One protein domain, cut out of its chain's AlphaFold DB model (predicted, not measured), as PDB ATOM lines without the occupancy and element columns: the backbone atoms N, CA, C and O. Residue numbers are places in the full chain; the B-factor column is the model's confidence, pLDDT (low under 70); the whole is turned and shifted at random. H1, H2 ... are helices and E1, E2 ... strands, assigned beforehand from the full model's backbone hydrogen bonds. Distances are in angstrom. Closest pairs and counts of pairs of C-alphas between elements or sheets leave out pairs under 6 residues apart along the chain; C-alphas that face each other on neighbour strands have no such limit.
ATOM      1  N   ASP A  33     133.087 120.115 126.539       98.62
ATOM      2  CA  ASP A  33     133.704 119.092 127.390       98.62
ATOM      3  C   ASP A  33     134.266 117.915 126.585       98.62
ATOM      4  O   ASP A  33     135.154 117.203 127.051       98.62
ATOM      5  N   LEU A  34     133.786 117.725 125.355       98.62
ATOM      6  CA  LEU A  34     134.278 116.709 124.436       98.62
ATOM      7  C   LEU A  34     134.274 117.241 123.004       98.62
ATOM      8  O   LEU A  34     133.250 117.702 122.505       98.62
ATOM      9  N   ILE A  35     135.414 117.119 122.332       98.44
ATOM     10  CA  ILE A  35     135.547 117.319 120.890       98.44
ATOM     11  C   ILE A  35     136.111 116.030 120.305       98.44
ATOM     12  O   ILE A  35     137.149 115.535 120.750       98.44
ATOM     13  N   THR A  36     135.448 115.486 119.290       98.19
ATOM     14  CA  THR A  36     135.946 114.330 118.545       98.19
ATOM     15  C   THR A  36     136.132 114.680 117.075       98.19
ATOM     16  O   THR A  36     135.341 115.411 116.488       98.19
ATOM     17  N   CYS A  37     137.198 114.164 116.467       95.94
ATOM     18  CA  CYS A  37     137.423 114.266 115.028       95.94
ATOM     19  C   CYS A  37     137.826 112.898 114.479       95.94
ATOM     20  O   CYS A  37     138.998 112.510 114.477       95.94
ATOM     21  N   VAL A  38     136.818 112.137 114.061       93.75
ATOM     22  CA  VAL A  38     136.982 110.786 113.525       93.75
ATOM     23  C   VAL A  38     137.263 110.906 112.033       93.75
ATOM     24  O   VAL A  38     136.389 111.301 111.271       93.75
ATOM     25  N   HIS A  39     138.505 110.634 111.628       88.19
ATOM     26  CA  HIS A  39     139.011 110.733 110.247       88.19
ATOM     27  C   HIS A  39     138.950 112.116 109.573       88.19
ATOM     28  O   HIS A  39     139.597 112.307 108.546       88.19
ATOM     29  N   GLY A  40     138.263 113.105 110.153       89.81
ATOM     30  CA  GLY A  40     138.120 114.439 109.565       89.81
ATOM     31  C   GLY A  40     139.457 115.129 109.282       89.81
ATOM     32  O   GLY A  40     139.611 115.738 108.228       89.81
ATOM     33  N   LEU A  41     140.465 114.956 110.149       92.50
ATOM     34  CA  LEU A  41     141.791 115.557 109.948       92.50
ATOM     35  C   LEU A  41     142.531 115.045 108.703       92.50
ATOM     36  O   LEU A  41     143.476 115.700 108.276       92.50
ATOM     37  N   HIS A  42     142.138 113.911 108.110       89.25
ATOM     38  CA  HIS A  42     142.744 113.430 106.860       89.25
ATOM     39  C   HIS A  42     142.376 114.291 105.647       89.25
ATOM     40  O   HIS A  42     143.074 114.245 104.638       89.25
ATOM     41  N   TYR A  43     141.301 115.075 105.756       89.50
ATOM     42  CA  TYR A  43     140.763 115.908 104.680       89.50
ATOM     43  C   TYR A  43     141.009 117.405 104.908       89.50
ATOM     44  O   TYR A  43     140.632 118.228 104.080       89.50
ATOM     45  N   ILE A  44     141.636 117.771 106.029       92.25
ATOM     46  CA  ILE A  44     141.953 119.159 106.360       92.25
ATOM     47  C   ILE A  44     143.391 119.465 105.952       92.25
ATOM     48  O   ILE A  44     144.328 118.799 106.393       92.25
ATOM     49  N   GLY A  45     143.556 120.520 105.150       94.12
ATOM     50  CA  GLY A  45     144.863 121.011 104.723       94.12
ATOM     51  C   GLY A  45     145.731 121.441 105.905       94.12
ATOM     52  O   GLY A  45     146.742 120.800 106.183       94.12
ATOM     53  N   ASP A  46     145.323 122.474 106.643       96.19
ATOM     54  CA  ASP A  46     146.042 122.936 107.838       96.19
ATOM     55  C   ASP A  46     145.486 122.299 109.120       96.19
ATOM     56  O   ASP A  46     144.722 122.880 109.898       96.19
ATOM     57  N   ARG A  47     145.838 121.030 109.318       95.31
ATOM     58  CA  ARG A  47     145.387 120.259 110.479       95.31
ATOM     59  C   ARG A  47     146.046 120.702 111.788       95.31
ATOM     60  O   ARG A  47     145.462 120.476 112.844       95.31
ATOM     61  N   LEU A  48     147.237 121.304 111.738       97.69
ATOM     62  CA  LEU A  48     147.926 121.774 112.943       97.69
ATOM     63  C   LEU A  48     147.258 123.036 113.487       97.69
ATOM     64  O   LEU A  48     146.908 123.050 114.668       97.69
ATOM     65  N   ALA A  49     146.933 124.009 112.630       97.31
ATOM     66  CA  ALA A  49     146.152 125.173 113.047       97.31
ATOM     67  C   ALA A  49     144.755 124.781 113.561       97.31
ATOM     68  O   ALA A  49     144.258 125.346 114.537       97.31
ATOM     69  N   LEU A  50     144.109 123.774 112.958       97.25
ATOM     70  CA  LEU A  50     142.826 123.282 113.468       97.25
ATOM     71  C   LEU A  50     142.952 122.668 114.873       97.25
ATOM     72  O   LEU A  50     142.073 122.882 115.705       97.25
ATOM     73  N   LEU A  51     144.032 121.935 115.163       97.94
ATOM     74  CA  LEU A  51     144.281 121.369 116.494       97.94
ATOM     75  C   LEU A  51     144.533 122.450 117.551       97.94
ATOM     76  O   LEU A  51     144.022 122.330 118.666       97.94
ATOM     77  N   GLU A  52     145.262 123.514 117.210       98.06
ATOM     78  CA  GLU A  52     145.448 124.678 118.087       98.06
ATOM     79  C   GLU A  52     144.113 125.337 118.436       98.06
ATOM     80  O   GLU A  52     143.803 125.587 119.604       98.06
ATOM     81  N   ARG A  53     143.273 125.560 117.421       97.81
ATOM     82  CA  ARG A  53     141.949 126.163 117.598       97.81
ATOM     83  C   ARG A  53     141.036 125.250 118.410       97.81
ATOM     84  O   ARG A  53     140.432 125.715 119.374       97.81
ATOM     85  N   ALA A  54     141.008 123.952 118.113       97.75
ATOM     86  CA  ALA A  54     140.224 122.973 118.864       97.75
ATOM     87  C   ALA A  54     140.631 122.896 120.343       97.75
ATOM     88  O   ALA A  54     139.762 122.794 121.207       97.75
ATOM     89  N   ALA A  55     141.925 123.016 120.659       98.31
ATOM     90  CA  ALA A  55     142.400 123.097 122.041       98.31
ATOM     91  C   ALA A  55     141.811 124.305 122.792       98.31
ATOM     92  O   ALA A  55     141.449 124.190 123.966       98.31
ATOM     93  N   SER A  56     141.649 125.444 122.109       97.44
ATOM     94  CA  SER A  56     141.042 126.651 122.685       97.44
ATOM     95  C   SER A  56     139.529 126.533 122.906       97.44
ATOM     96  O   SER A  56     138.981 127.215 123.773       97.44
ATOM     97  N   TRP A  57     138.857 125.650 122.163       98.06
ATOM     98  CA  TRP A  57     137.413 125.416 122.258       98.06
ATOM     99  C   TRP A  57     137.030 124.460 123.388       98.06
ATOM    100  O   TRP A  57     135.847 124.292 123.667       98.06
ATOM    101  N   LEU A  58     137.992 123.828 124.060       98.62
ATOM    102  CA  LEU A  58     137.700 122.975 125.207       98.62
ATOM    103  C   LEU A  58     137.404 123.795 126.473       98.62
ATOM    104  O   LEU A  58     137.934 124.895 126.687       98.62
ATOM    105  N   THR A  59     136.573 123.228 127.346       98.62
ATOM    106  CA  THR A  59     136.470 123.635 128.756       98.62
ATOM    107  C   THR A  59     137.757 123.275 129.510       98.62
ATOM    108  O   THR A  59     138.584 122.502 129.021       98.62
ATOM    109  N   GLY A  60     137.948 123.804 130.725       97.56
ATOM    110  CA  GLY A  60     139.144 123.523 131.539       97.56
ATOM    111  C   GLY A  60     139.354 122.035 131.859       97.56
ATOM    112  O   GLY A  60     140.485 121.605 132.061       97.56
ATOM    113  N   THR A  61     138.286 121.236 131.831       97.75
ATOM    114  CA  THR A  61     138.293 119.780 132.061       97.75
ATOM    115  C   THR A  61     138.018 118.966 130.797       97.75
ATOM    116  O   THR A  61     137.949 117.739 130.862       97.75
ATOM    117  N   GLY A  62     137.856 119.630 129.650       98.56
ATOM    118  CA  GLY A  62     137.429 118.999 128.412       98.56
ATOM    119  C   GLY A  62     138.459 118.042 127.814       98.56
ATOM    120  O   GLY A  62     139.646 118.057 128.155       98.56
ATOM    121  N   LEU A  63     137.994 117.212 126.885       98.81
ATOM    122  CA  LEU A  63     138.791 116.226 126.168       98.81
ATOM    123  C   LEU A  63     138.650 116.419 124.655       98.81
ATOM    124  O   LEU A  63     137.554 116.377 124.111       98.81
ATOM    125  N   LEU A  64     139.774 116.549 123.958       98.69
ATOM    126  CA  LEU A  64     139.843 116.385 122.508       98.69
ATOM    127  C   LEU A  64     140.377 114.990 122.190       98.69
ATOM    128  O   LEU A  64     141.381 114.567 122.768       98.69
ATOM    129  N   VAL A  65     139.742 114.303 121.241       98.56
ATOM    130  CA  VAL A  65     140.219 113.044 120.658       98.56
ATOM    131  C   VAL A  65     140.096 113.105 119.140       98.56
ATOM    132  O   VAL A  65     139.006 113.280 118.606       98.56
ATOM    133  N   ALA A  66     141.197 112.916 118.423       97.88
ATOM    134  CA  ALA A  66     141.203 112.948 116.966       97.88
ATOM    135  C   ALA A  66     142.018 111.796 116.382       97.88
ATOM    136  O   ALA A  66     142.993 111.346 116.989       97.88
ATOM    137  N   HIS A  67     141.649 111.345 115.186       96.00
ATOM    138  CA  HIS A  67     142.545 110.524 114.379       96.00
ATOM    139  C   HIS A  67     143.568 111.418 113.679       96.00
ATOM    140  O   HIS A  67     143.208 112.408 113.047       96.00
ATOM    141  N   LEU A  68     144.842 111.062 113.792       95.06
ATOM    142  CA  LEU A  68     145.949 111.705 113.100       95.06
ATOM    143  C   LEU A  68     146.784 110.617 112.438       95.06
ATOM    144  O   LEU A  68     147.235 109.695 113.112       95.06
ATOM    145  N   ASP A  69     147.023 110.769 111.139       93.00
ATOM    146  CA  ASP A  69     148.016 109.988 110.406       93.00
ATOM    147  C   ASP A  69     149.272 110.848 110.200       93.00
ATOM    148  O   ASP A  69     149.284 111.700 109.303       93.00
ATOM    149  N   PRO A  70     150.324 110.678 111.023       94.75
ATOM    150  CA  PRO A  70     151.531 111.487 110.918       94.75
ATOM    151  C   PRO A  70     152.224 111.315 109.569       94.75
ATOM    152  O   PRO A  70     152.816 112.268 109.072       94.75
ATOM    153  N   SER A  71     152.073 110.145 108.937       92.12
ATOM    154  CA  SER A  71     152.751 109.803 107.687       92.12
ATOM    155  C   SER A  71     152.326 110.658 106.500       92.12
ATOM    156  O   SER A  71     152.923 110.531 105.443       92.12
ATOM    157  N   THR A  72     151.334 111.535 106.656       93.56
ATOM    158  CA  THR A  72     150.870 112.497 105.639       93.56
ATOM    159  C   THR A  72     151.378 113.924 105.899       93.56
ATOM    160  O   THR A  72     151.056 114.855 105.163       93.56
ATOM    161  N   LEU A  73     152.195 114.114 106.936       95.81
ATOM    162  CA  LEU A  73     152.864 115.373 107.246       95.81
ATOM    163  C   LEU A  73     154.185 115.448 106.478       95.81
ATOM    164  O   LEU A  73     155.001 114.519 106.511       95.81
ATOM    165  N   ARG A  74     154.398 116.558 105.778       97.31
ATOM    166  CA  ARG A  74     155.504 116.741 104.841       97.31
ATOM    167  C   ARG A  74     156.287 118.010 105.151       97.31
ATOM    168  O   ARG A  74     155.724 119.017 105.571       97.31
ATOM    169  N   ARG A  75     157.596 117.946 104.935       97.56
ATOM    170  CA  ARG A  75     158.482 119.110 104.819       97.56
ATOM    171  C   ARG A  75     158.321 119.763 103.442       97.56
ATOM    172  O   ARG A  75     157.712 119.147 102.567       97.56
ATOM    173  N   PRO A  76     158.889 120.961 103.201       97.31
ATOM    174  CA  PRO A  76     158.757 121.643 101.911       97.31
ATOM    175  C   PRO A  76     159.286 120.821 100.726       97.31
ATOM    176  O   PRO A  76     158.764 120.927  99.624       97.31
ATOM    177  N   ASP A  77     160.297 119.984 100.961       95.56
ATOM    178  CA  ASP A  77     160.900 119.081  99.972       95.56
ATOM    179  C   ASP A  77     160.122 117.764  99.774       95.56
ATOM    180  O   ASP A  77     160.556 116.893  99.025       95.56
ATOM    181  N   GLY A  78     158.988 117.587 100.460       94.44
ATOM    182  CA  GLY A  78     158.193 116.360 100.433       94.44
ATOM    183  C   GLY A  78     158.697 115.246 101.356       94.44
ATOM    184  O   GLY A  78     158.085 114.180 101.402       94.44
ATOM    185  N   SER A  79     159.762 115.457 102.132       94.88
ATOM    186  CA  SER A  79     160.225 114.466 103.111       94.88
ATOM    187  C   SER A  79     159.300 114.371 104.336       94.88
ATOM    188  O   SER A  79     158.518 115.277 104.629       94.88
ATOM    189  N   ASP A  80     159.377 113.261 105.081       96.00
ATOM    190  CA  ASP A  80     158.529 113.002 106.255       96.00
ATOM    191  C   ASP A  80     158.727 114.030 107.383       96.00
ATOM    192  O   ASP A  80     159.827 114.162 107.923       96.00
ATOM    193  N   ALA A  81     157.653 114.695 107.812       97.38
ATOM    194  CA  ALA A  81     157.659 115.615 108.952       97.38
ATOM    195  C   ALA A  81     157.047 115.010 110.233       97.38
ATOM    196  O   ALA A  81     156.895 115.717 111.231       97.38
ATOM    197  N   SER A  82     156.729 113.709 110.256       96.69
ATOM    198  CA  SER A  82     156.031 113.058 111.373       96.69
ATOM    199  C   SER A  82     156.728 113.271 112.715       96.69
ATOM    200  O   SER A  82     156.109 113.676 113.698       96.69
ATOM    201  N   ARG A  83     158.033 112.984 112.777       97.69
ATOM    202  CA  ARG A  83     158.809 113.023 114.029       97.69
ATOM    203  C   ARG A  83     158.841 114.410 114.687       97.69
ATOM    204  O   ARG A  83     158.464 114.478 115.859       97.69
ATOM    205  N   PRO A  84     159.266 115.494 114.002       97.88
ATOM    206  CA  PRO A  84     159.279 116.823 114.612       97.88
ATOM    207  C   PRO A  84     157.874 117.304 114.992       97.88
ATOM    208  O   PRO A  84     157.701 117.843 116.084       97.88
ATOM    209  N   VAL A  85     156.852 117.036 114.170       98.38
ATOM    210  CA  VAL A  85     155.473 117.439 114.487       98.38
ATOM    211  C   VAL A  85     154.942 116.711 115.721       98.38
ATOM    212  O   VAL A  85     154.410 117.345 116.631       98.38
ATOM    213  N   LEU A  86     155.131 115.393 115.821       98.50
ATOM    214  CA  LEU A  86     154.726 114.637 117.010       98.50
ATOM    215  C   LEU A  86     155.489 115.075 118.268       98.50
ATOM    216  O   LEU A  86     154.928 115.031 119.361       98.50
ATOM    217  N   ALA A  87     156.752 115.489 118.141       98.56
ATOM    218  CA  ALA A  87     157.513 116.031 119.263       98.56
ATOM    219  C   ALA A  87     156.929 117.364 119.756       98.56
ATOM    220  O   ALA A  87     156.709 117.513 120.956       98.56
ATOM    221  N   ALA A  88     156.606 118.284 118.846       98.56
ATOM    222  CA  ALA A  88     155.973 119.557 119.184       98.56
ATOM    223  C   ALA A  88     154.570 119.375 119.785       98.56
ATOM    224  O   ALA A  88     154.249 119.996 120.795       98.56
ATOM    225  N   LEU A  89     153.758 118.465 119.234       98.56
ATOM    226  CA  LEU A  89     152.450 118.117 119.800       98.56
ATOM    227  C   LEU A  89     152.584 117.593 121.237       98.56
ATOM    228  O   LEU A  89     151.842 118.020 122.121       98.56
ATOM    229  N   ARG A  90     153.561 116.718 121.505       98.50
ATOM    230  CA  ARG A  90     153.838 116.257 122.874       98.50
ATOM    231  C   ARG A  90     154.281 117.389 123.794       98.50
ATOM    232  O   ARG A  90     153.801 117.452 124.919       98.50
ATOM    233  N   ALA A  91     155.145 118.288 123.326       98.38
ATOM    234  CA  ALA A  91     155.576 119.453 124.099       98.38
ATOM    235  C   ALA A  91     154.403 120.398 124.422       98.38
ATOM    236  O   ALA A  91     154.330 120.941 125.518       98.38
ATOM    237  N   ALA A  92     153.431 120.513 123.514       98.19
ATOM    238  CA  ALA A  92     152.167 121.211 123.738       98.19
ATOM    239  C   ALA A  92     151.182 120.445 124.653       98.19
ATOM    240  O   ALA A  92     150.093 120.941 124.955       98.19
ATOM    241  N   GLY A  93     151.546 119.246 125.117       98.06
ATOM    242  CA  GLY A  93     150.777 118.411 126.039       98.06
ATOM    243  C   GLY A  93     149.710 117.537 125.379       98.06
ATOM    244  O   GLY A  93     148.778 117.106 126.060       98.06
ATOM    245  N   PHE A  94     149.820 117.277 124.073       98.56
ATOM    246  CA  PHE A  94     149.050 116.222 123.418       98.56
ATOM    247  C   PHE A  94     149.693 114.853 123.653       98.56
ATOM    248  O   PHE A  94     150.914 114.701 123.681       98.56
ATOM    249  N   SER A  95     148.857 113.824 123.706       98.31
ATOM    250  CA  SER A  95     149.282 112.425 123.713       98.31
ATOM    251  C   SER A  95     148.934 111.774 122.384       98.31
ATOM    252  O   SER A  95     147.823 111.952 121.888       98.31
ATOM    253  N   TYR A  96     149.854 110.992 121.820       98.31
ATOM    254  CA  TYR A  96     149.622 110.233 120.591       98.31
ATOM    255  C   TYR A  96     149.777 108.731 120.838       98.31
ATOM    256  O   TYR A  96     150.776 108.285 121.400       98.31
ATOM    257  N   SER A  97     148.796 107.949 120.393       97.12
ATOM    258  CA  SER A  97     148.811 106.489 120.404       97.12
ATOM    259  C   SER A  97     148.925 105.968 118.974       97.12
ATOM    260  O   SER A  97     147.951 106.004 118.224       97.12
ATOM    261  N   ALA A  98     150.101 105.443 118.616       93.81
ATOM    262  CA  ALA A  98     150.355 104.891 117.286       93.81
ATOM    263  C   ALA A  98     149.452 103.690 116.966       93.81
ATOM    264  O   ALA A  98     148.928 103.606 115.864       93.81
ATOM    265  N   ARG A  99     149.186 102.821 117.955       92.75
ATOM    266  CA  ARG A  99     148.297 101.652 117.815       92.75
ATOM    267  C   ARG A  99     146.906 102.013 117.281       92.75
ATOM    268  O   ARG A  99     146.275 101.192 116.627       92.75
ATOM    269  N   HIS A 100     146.420 103.211 117.600       91.31
ATOM    270  CA  HIS A 100     145.078 103.664 117.243       91.31
ATOM    271  C   HIS A 100     145.079 104.901 116.341       91.31
ATOM    272  O   HIS A 100     144.017 105.477 116.134       91.31
ATOM    273  N   HIS A 101     146.249 105.352 115.867       94.25
ATOM    274  CA  HIS A 101     146.407 106.629 115.160       94.25
ATOM    275  C   HIS A 101     145.697 107.791 115.873       94.25
ATOM    276  O   HIS A 101     145.073 108.646 115.250       94.25
ATOM    277  N   ARG A 102     145.734 107.795 117.211       97.12
ATOM    278  CA  ARG A 102     144.861 108.637 118.033       97.12
ATOM    279  C   ARG A 102     145.652 109.696 118.772       97.12
ATOM    280  O   ARG A 102     146.518 109.367 119.580       97.12
ATOM    281  N   LEU A 103     145.300 110.949 118.534       98.25
ATOM    282  CA  LEU A 103     145.777 112.116 119.257       98.25
ATOM    283  C   LEU A 103     144.744 112.520 120.317       98.25
ATOM    284  O   LEU A 103     143.542 112.495 120.049       98.25
ATOM    285  N   SER A 104     145.192 112.909 121.508       98.56
ATOM    286  CA  SER A 104     144.307 113.417 122.558       98.56
ATOM    287  C   SER A 104     144.897 114.589 123.329       98.56
ATOM    288  O   SER A 104     146.106 114.626 123.556       98.56
ATOM    289  N   LEU A 105     144.030 115.475 123.813       98.75
ATOM    290  CA  LEU A 105     144.372 116.605 124.677       98.75
ATOM    291  C   LEU A 105     143.356 116.711 125.815       98.75
ATOM    292  O   LEU A 105     142.155 116.685 125.558       98.75
ATOM    293  N   ARG A 106     143.826 116.862 127.056       98.56
ATOM    294  CA  ARG A 106     142.976 117.181 128.213       98.56
ATOM    295  C   ARG A 106     143.185 118.625 128.640       98.56
ATOM    296  O   ARG A 106     144.329 119.081 128.694       98.56
ATOM    297  N   GLY A 107     142.081 119.280 128.979       98.19
ATOM    298  CA  GLY A 107     142.014 120.653 129.454       98.19
ATOM    299  C   GLY A 107     142.240 121.685 128.353       98.19
ATOM    300  O   GLY A 107     143.258 121.673 127.653       98.19
ATOM    301  N   GLY A 108     141.276 122.590 128.214       97.44
ATOM    302  CA  GLY A 108     141.306 123.660 127.232       97.44
ATOM    303  C   GLY A 108     142.325 124.734 127.555       97.44
ATOM    304  O   GLY A 108     142.431 125.200 128.688       97.44
ATOM    305  N   ARG A 109     143.076 125.126 126.529       97.00
ATOM    306  CA  ARG A 109     144.125 126.144 126.603       97.00
ATOM    307  C   ARG A 109     144.485 126.644 125.204       97.00
ATOM    308  O   ARG A 109     144.308 125.897 124.242       97.00
ATOM    309  N   PRO A 110     145.018 127.868 125.078       96.62
ATOM    310  CA  PRO A 110     145.741 128.261 123.879       96.62
ATOM    311  C   PRO A 110     146.927 127.318 123.649       96.62
ATOM    312  O   PRO A 110     147.631 126.949 124.592       96.62
ATOM    313  N   VAL A 111     147.136 126.927 122.399       97.44
ATOM    314  CA  VAL A 111     148.291 126.150 121.946       97.44
ATOM    315  C   VAL A 111     148.878 126.877 120.746       97.44
ATOM    316  O   VAL A 111     148.131 127.393 119.919       97.44
ATOM    317  N   THR A 112     150.203 126.891 120.650       97.12
ATOM    318  CA  THR A 112     150.924 127.361 119.467       97.12
ATOM    319  C   THR A 112     151.984 126.328 119.123       97.12
ATOM    320  O   THR A 112     152.817 125.975 119.961       97.12
ATOM    321  N   LEU A 113     151.927 125.810 117.905       98.19
ATOM    322  CA  LEU A 113     152.876 124.876 117.335       98.19
ATOM    323  C   LEU A 113     153.851 125.661 116.444       98.19
ATOM    324  O   LEU A 113     153.448 126.578 115.733       98.19
ATOM    325  N   PRO A 114     155.147 125.323 116.461       97.75
ATOM    326  CA  PRO A 114     156.177 126.108 115.788       97.75
ATOM    327  C   PRO A 114     156.303 125.731 114.303       97.75
ATOM    328  O   PRO A 114     157.401 125.439 113.842       97.75
ATOM    329  N   PHE A 115     155.189 125.682 113.567       98.12
ATOM    330  CA  PHE A 115     155.173 125.306 112.153       98.12
ATOM    331  C   PHE A 115     154.427 126.332 111.314       98.12
ATOM    332  O   PHE A 115     153.334 126.763 111.675       98.12
ATOM    333  N   ALA A 116     154.984 126.669 110.155       98.00
ATOM    334  CA  ALA A 116     154.284 127.460 109.151       98.00
ATOM    335  C   ALA A 116     153.660 126.531 108.104       98.00
ATOM    336  O   ALA A 116     154.371 125.761 107.457       98.00
ATOM    337  N   TYR A 117     152.342 126.609 107.921       97.94
ATOM    338  CA  TYR A 117     151.640 125.862 106.881       97.94
ATOM    339  C   TYR A 117     151.962 126.419 105.489       97.94
ATOM    340  O   TYR A 117     151.896 127.626 105.259       97.94
ATOM    341  N   LEU A 118     152.319 125.534 104.557       97.88
ATOM    342  CA  LEU A 118     152.737 125.899 103.198       97.88
ATOM    343  C   LEU A 118     151.728 125.502 102.123       97.88
ATOM    344  O   LEU A 118     151.862 125.921 100.977       97.88
ATOM    345  N   GLY A 119     150.743 124.680 102.474       96.75
ATOM    346  CA  GLY A 119     149.774 124.151 101.531       96.75
ATOM    347  C   GLY A 119     149.536 122.660 101.702       96.75
ATOM    348  O   GLY A 119     150.089 121.985 102.577       96.75
ATOM    349  N   ALA A 120     148.643 122.154 100.866       95.06
ATOM    350  CA  ALA A 120     148.193 120.780 100.884       95.06
ATOM    351  C   ALA A 120     148.190 120.201  99.475       95.06
ATOM    352  O   ALA A 120     147.863 120.904  98.521       95.06
ATOM    353  N   ASP A 121     148.489 118.911  99.382       92.81
ATOM    354  CA  ASP A 121     148.334 118.133  98.161       92.81
ATOM    355  C   ASP A 121     147.164 117.143  98.327       92.81
ATOM    356  O   ASP A 121     147.267 116.213  99.137       92.81
ATOM    357  N   PRO A 122     146.041 117.332  97.604       86.69
ATOM    358  CA  PRO A 122     144.901 116.418  97.636       86.69
ATOM    359  C   PRO A 122     145.140 115.118  96.847       86.69
ATOM    360  O   PRO A 122     144.308 114.214  96.907       86.69
ATOM    361  N   HIS A 123     146.249 115.008  96.111       83.38
ATOM    362  CA  HIS A 123     146.601 113.856  95.279       83.38
ATOM    363  C   HIS A 123     147.717 112.991  95.885       83.38
ATOM    364  O   HIS A 123     148.263 112.123  95.207       83.38
ATOM    365  N   ALA A 124     148.005 113.156  97.178       78.94
ATOM    366  CA  ALA A 124     149.098 112.482  97.879       78.94
ATOM    367  C   ALA A 124     148.938 110.955  98.054       78.94
ATOM    368  O   ALA A 124     149.830 110.298  98.596       78.94
ATOM    369  N   GLY A 125     147.816 110.387  97.607       74.94
ATOM    370  CA  GLY A 125     147.502 108.966  97.727       74.94
ATOM    371  C   GLY A 125     146.695 108.618  98.987       74.94
ATOM    372  O   GLY A 125     146.182 109.505  99.675       74.94
ATOM    373  N   PRO A 126     146.499 107.318  99.261       74.75
ATOM    374  CA  PRO A 126     145.658 106.876 100.364       74.75
ATOM    375  C   PRO A 126     146.326 107.058 101.740       74.75
ATOM    376  O   PRO A 126     147.539 106.909 101.879       74.75
ATOM    377  N   ASN A 127     145.525 107.322 102.777       71.00
ATOM    378  CA  ASN A 127     145.941 107.233 104.185       71.00
ATOM    379  C   ASN A 127     146.053 105.770 104.659       71.00
ATOM    380  O   ASN A 127     145.775 104.823 103.920       71.00
ATOM    381  N   TYR A 128     146.381 105.581 105.942       69.94
ATOM    382  CA  TYR A 128     146.448 104.258 106.573       69.94
ATOM    383  C   TYR A 128     145.149 103.423 106.517       69.94
ATOM    384  O   TYR A 128     145.209 102.216 106.747       69.94
ATOM    385  N   THR A 129     143.983 104.020 106.231       69.62
ATOM    386  CA  THR A 129     142.715 103.291 106.034       69.62
ATOM    387  C   THR A 129     142.418 102.977 104.564       69.62
ATOM    388  O   THR A 129     141.373 102.405 104.267       69.62
ATOM    389  N   GLY A 130     143.319 103.327 103.639       75.31
ATOM    390  CA  GLY A 130     143.135 103.141 102.197       75.31
ATOM    391  C   GLY A 130     142.288 104.230 101.527       75.31
ATOM    392  O   GLY A 130     142.006 104.132 100.335       75.31
ATOM    393  N   GLN A 131     141.868 105.261 102.265       74.81
ATOM    394  CA  GLN A 131     141.018 106.340 101.758       74.81
ATOM    395  C   GLN A 131     141.859 107.497 101.207       74.81
ATOM    396  O   GLN A 131     142.929 107.756 101.759       74.81
ATOM    397  N   PRO A 132     141.386 108.235 100.181       76.81
ATOM    398  CA  PRO A 132     142.058 109.446  99.712       76.81
ATOM    399  C   PRO A 132     142.345 110.399 100.870       76.81
ATOM    400  O   PRO A 132     141.471 110.645 101.703       76.81
ATOM    401  N   ALA A 133     143.561 110.929 100.937       81.94
ATOM    402  CA  ALA A 133     143.957 111.826 102.007       81.94
ATOM    403  C   ALA A 133     144.820 112.970 101.497       81.94
ATOM    404  O   ALA A 133     145.466 112.893 100.456       81.94
ATOM    405  N   VAL A 134     144.821 114.041 102.280       89.62
ATOM    406  CA  VAL A 134     145.593 115.240 102.000       89.62
ATOM    407  C   VAL A 134     146.965 115.122 102.662       89.62
ATOM    408  O   VAL A 134     147.062 114.899 103.876       89.62
ATOM    409  N   ALA A 135     148.037 115.323 101.895       93.31
ATOM    410  CA  ALA A 135     149.340 115.618 102.487       93.31
ATOM    411  C   ALA A 135     149.409 117.097 102.861       93.31
ATOM    412  O   ALA A 135     149.026 117.958 102.075       93.31
ATOM    413  N   SER A 136     149.910 117.397 104.057       96.25
ATOM    414  CA  SER A 136     150.066 118.776 104.536       96.25
ATOM    415  C   SER A 136     151.537 119.126 104.646       96.25
ATOM    416  O   SER A 136     152.294 118.384 105.274       96.25
ATOM    417  N   TYR A 137     151.915 120.271 104.091       98.06
ATOM    418  CA  TYR A 137     153.292 120.735 104.037       98.06
ATOM    419  C   TYR A 137     153.530 121.812 105.090       98.06
ATOM    420  O   TYR A 137     152.769 122.777 105.182       98.06
ATOM    421  N   TYR A 138     154.598 121.648 105.866       98.19
ATOM    422  CA  TYR A 138     154.983 122.564 106.933       98.19
ATOM    423  C   TYR A 138     156.471 122.909 106.853       98.19
ATOM    424  O   TYR A 138     157.289 122.062 106.484       98.19
ATOM    425  N   ARG A 139     156.807 124.148 107.219       96.62
ATOM    426  CA  ARG A 139     158.172 124.591 107.528       96.62
ATOM    427  C   ARG A 139     158.371 124.659 109.032       96.62
ATOM    428  O   ARG A 139     157.465 125.207 109.698       96.62
TER     429      ARG A 139
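Overview. This is residues 33 to 139 of the 139 residues of an uncharacterized protein of Streptomyces mirabilis (UniProt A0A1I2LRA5). A small mixed sheet of four strands has the two helices H1 and H2 over one side of it, and beyond one end of the sheet, past the beginning of H1, stands the hairpin E5 and E6. The printed part has 107 residues, under half of them in named elements, ordered E1 H1 E2 H2 E3 E4 E5 E6; the sheet's order is E1 E2 E4 E3, and the class is mixed. The whole is compact, with a radius of gyration of the C-alphas of 13.1 A and spans of 38 by 27 by 20 A.

Arrangement. Start at E1, residues 33 to 37, parallel to E2, residues 58 to 67, at 16 degrees; look for N 35 and O 63, 2.9 A apart. With H1, residues 47 to 56, they make a strand-helix-strand unit, two parallel neighbours joined through a helix, its crossover right-handed. H1 only grazes the sheet, with residues 51 to 55; its closest C-alphas to E2 are those of Ala 55 and Leu 64, 7.2 A. H2, residues 82 to 91, grazes it with residues 86 to 90; E2, H2 and E3, residues 95 to 97, make a split unit, also right-handed, with E4, residues 102 to 106, between the strands. E4 is antiparallel to E2, with N 64 and O 105 at 2.9 A, and forms a hairpin with E3, with N 97 and O 102 at 2.8 A. E5, residues 117 to 121, and E6, residues 135 to 138, form an antiparallel hairpin, with N 118 and O 137 at 2.9 A. In H1 and H2 every O i to N i+4 pair is within hydrogen-bond range.

Along the chain. Find C-alpha 33 at (133.704, 119.092, 127.390), where E1 begins its 13.8 A. H1 measures 14.4 A and H2 14.2 A. E2, 17.2 A, bends by 128 degrees at residue 61. E3 measures 6.8 A, E4 13.4 A and E5 12.1 A. E6, 10.0 A, ends at C-alpha 138, (154.983, 122.564, 106.933).

Size, cuts and confidence. The C-alphas farthest apart, of Thr 61 and Asp 77, are 39.3 A apart. The printed part has no cut; the links E2 to H2 and E5 to E6 are long. Look for pLDDT under 70 at residues 128 to 129.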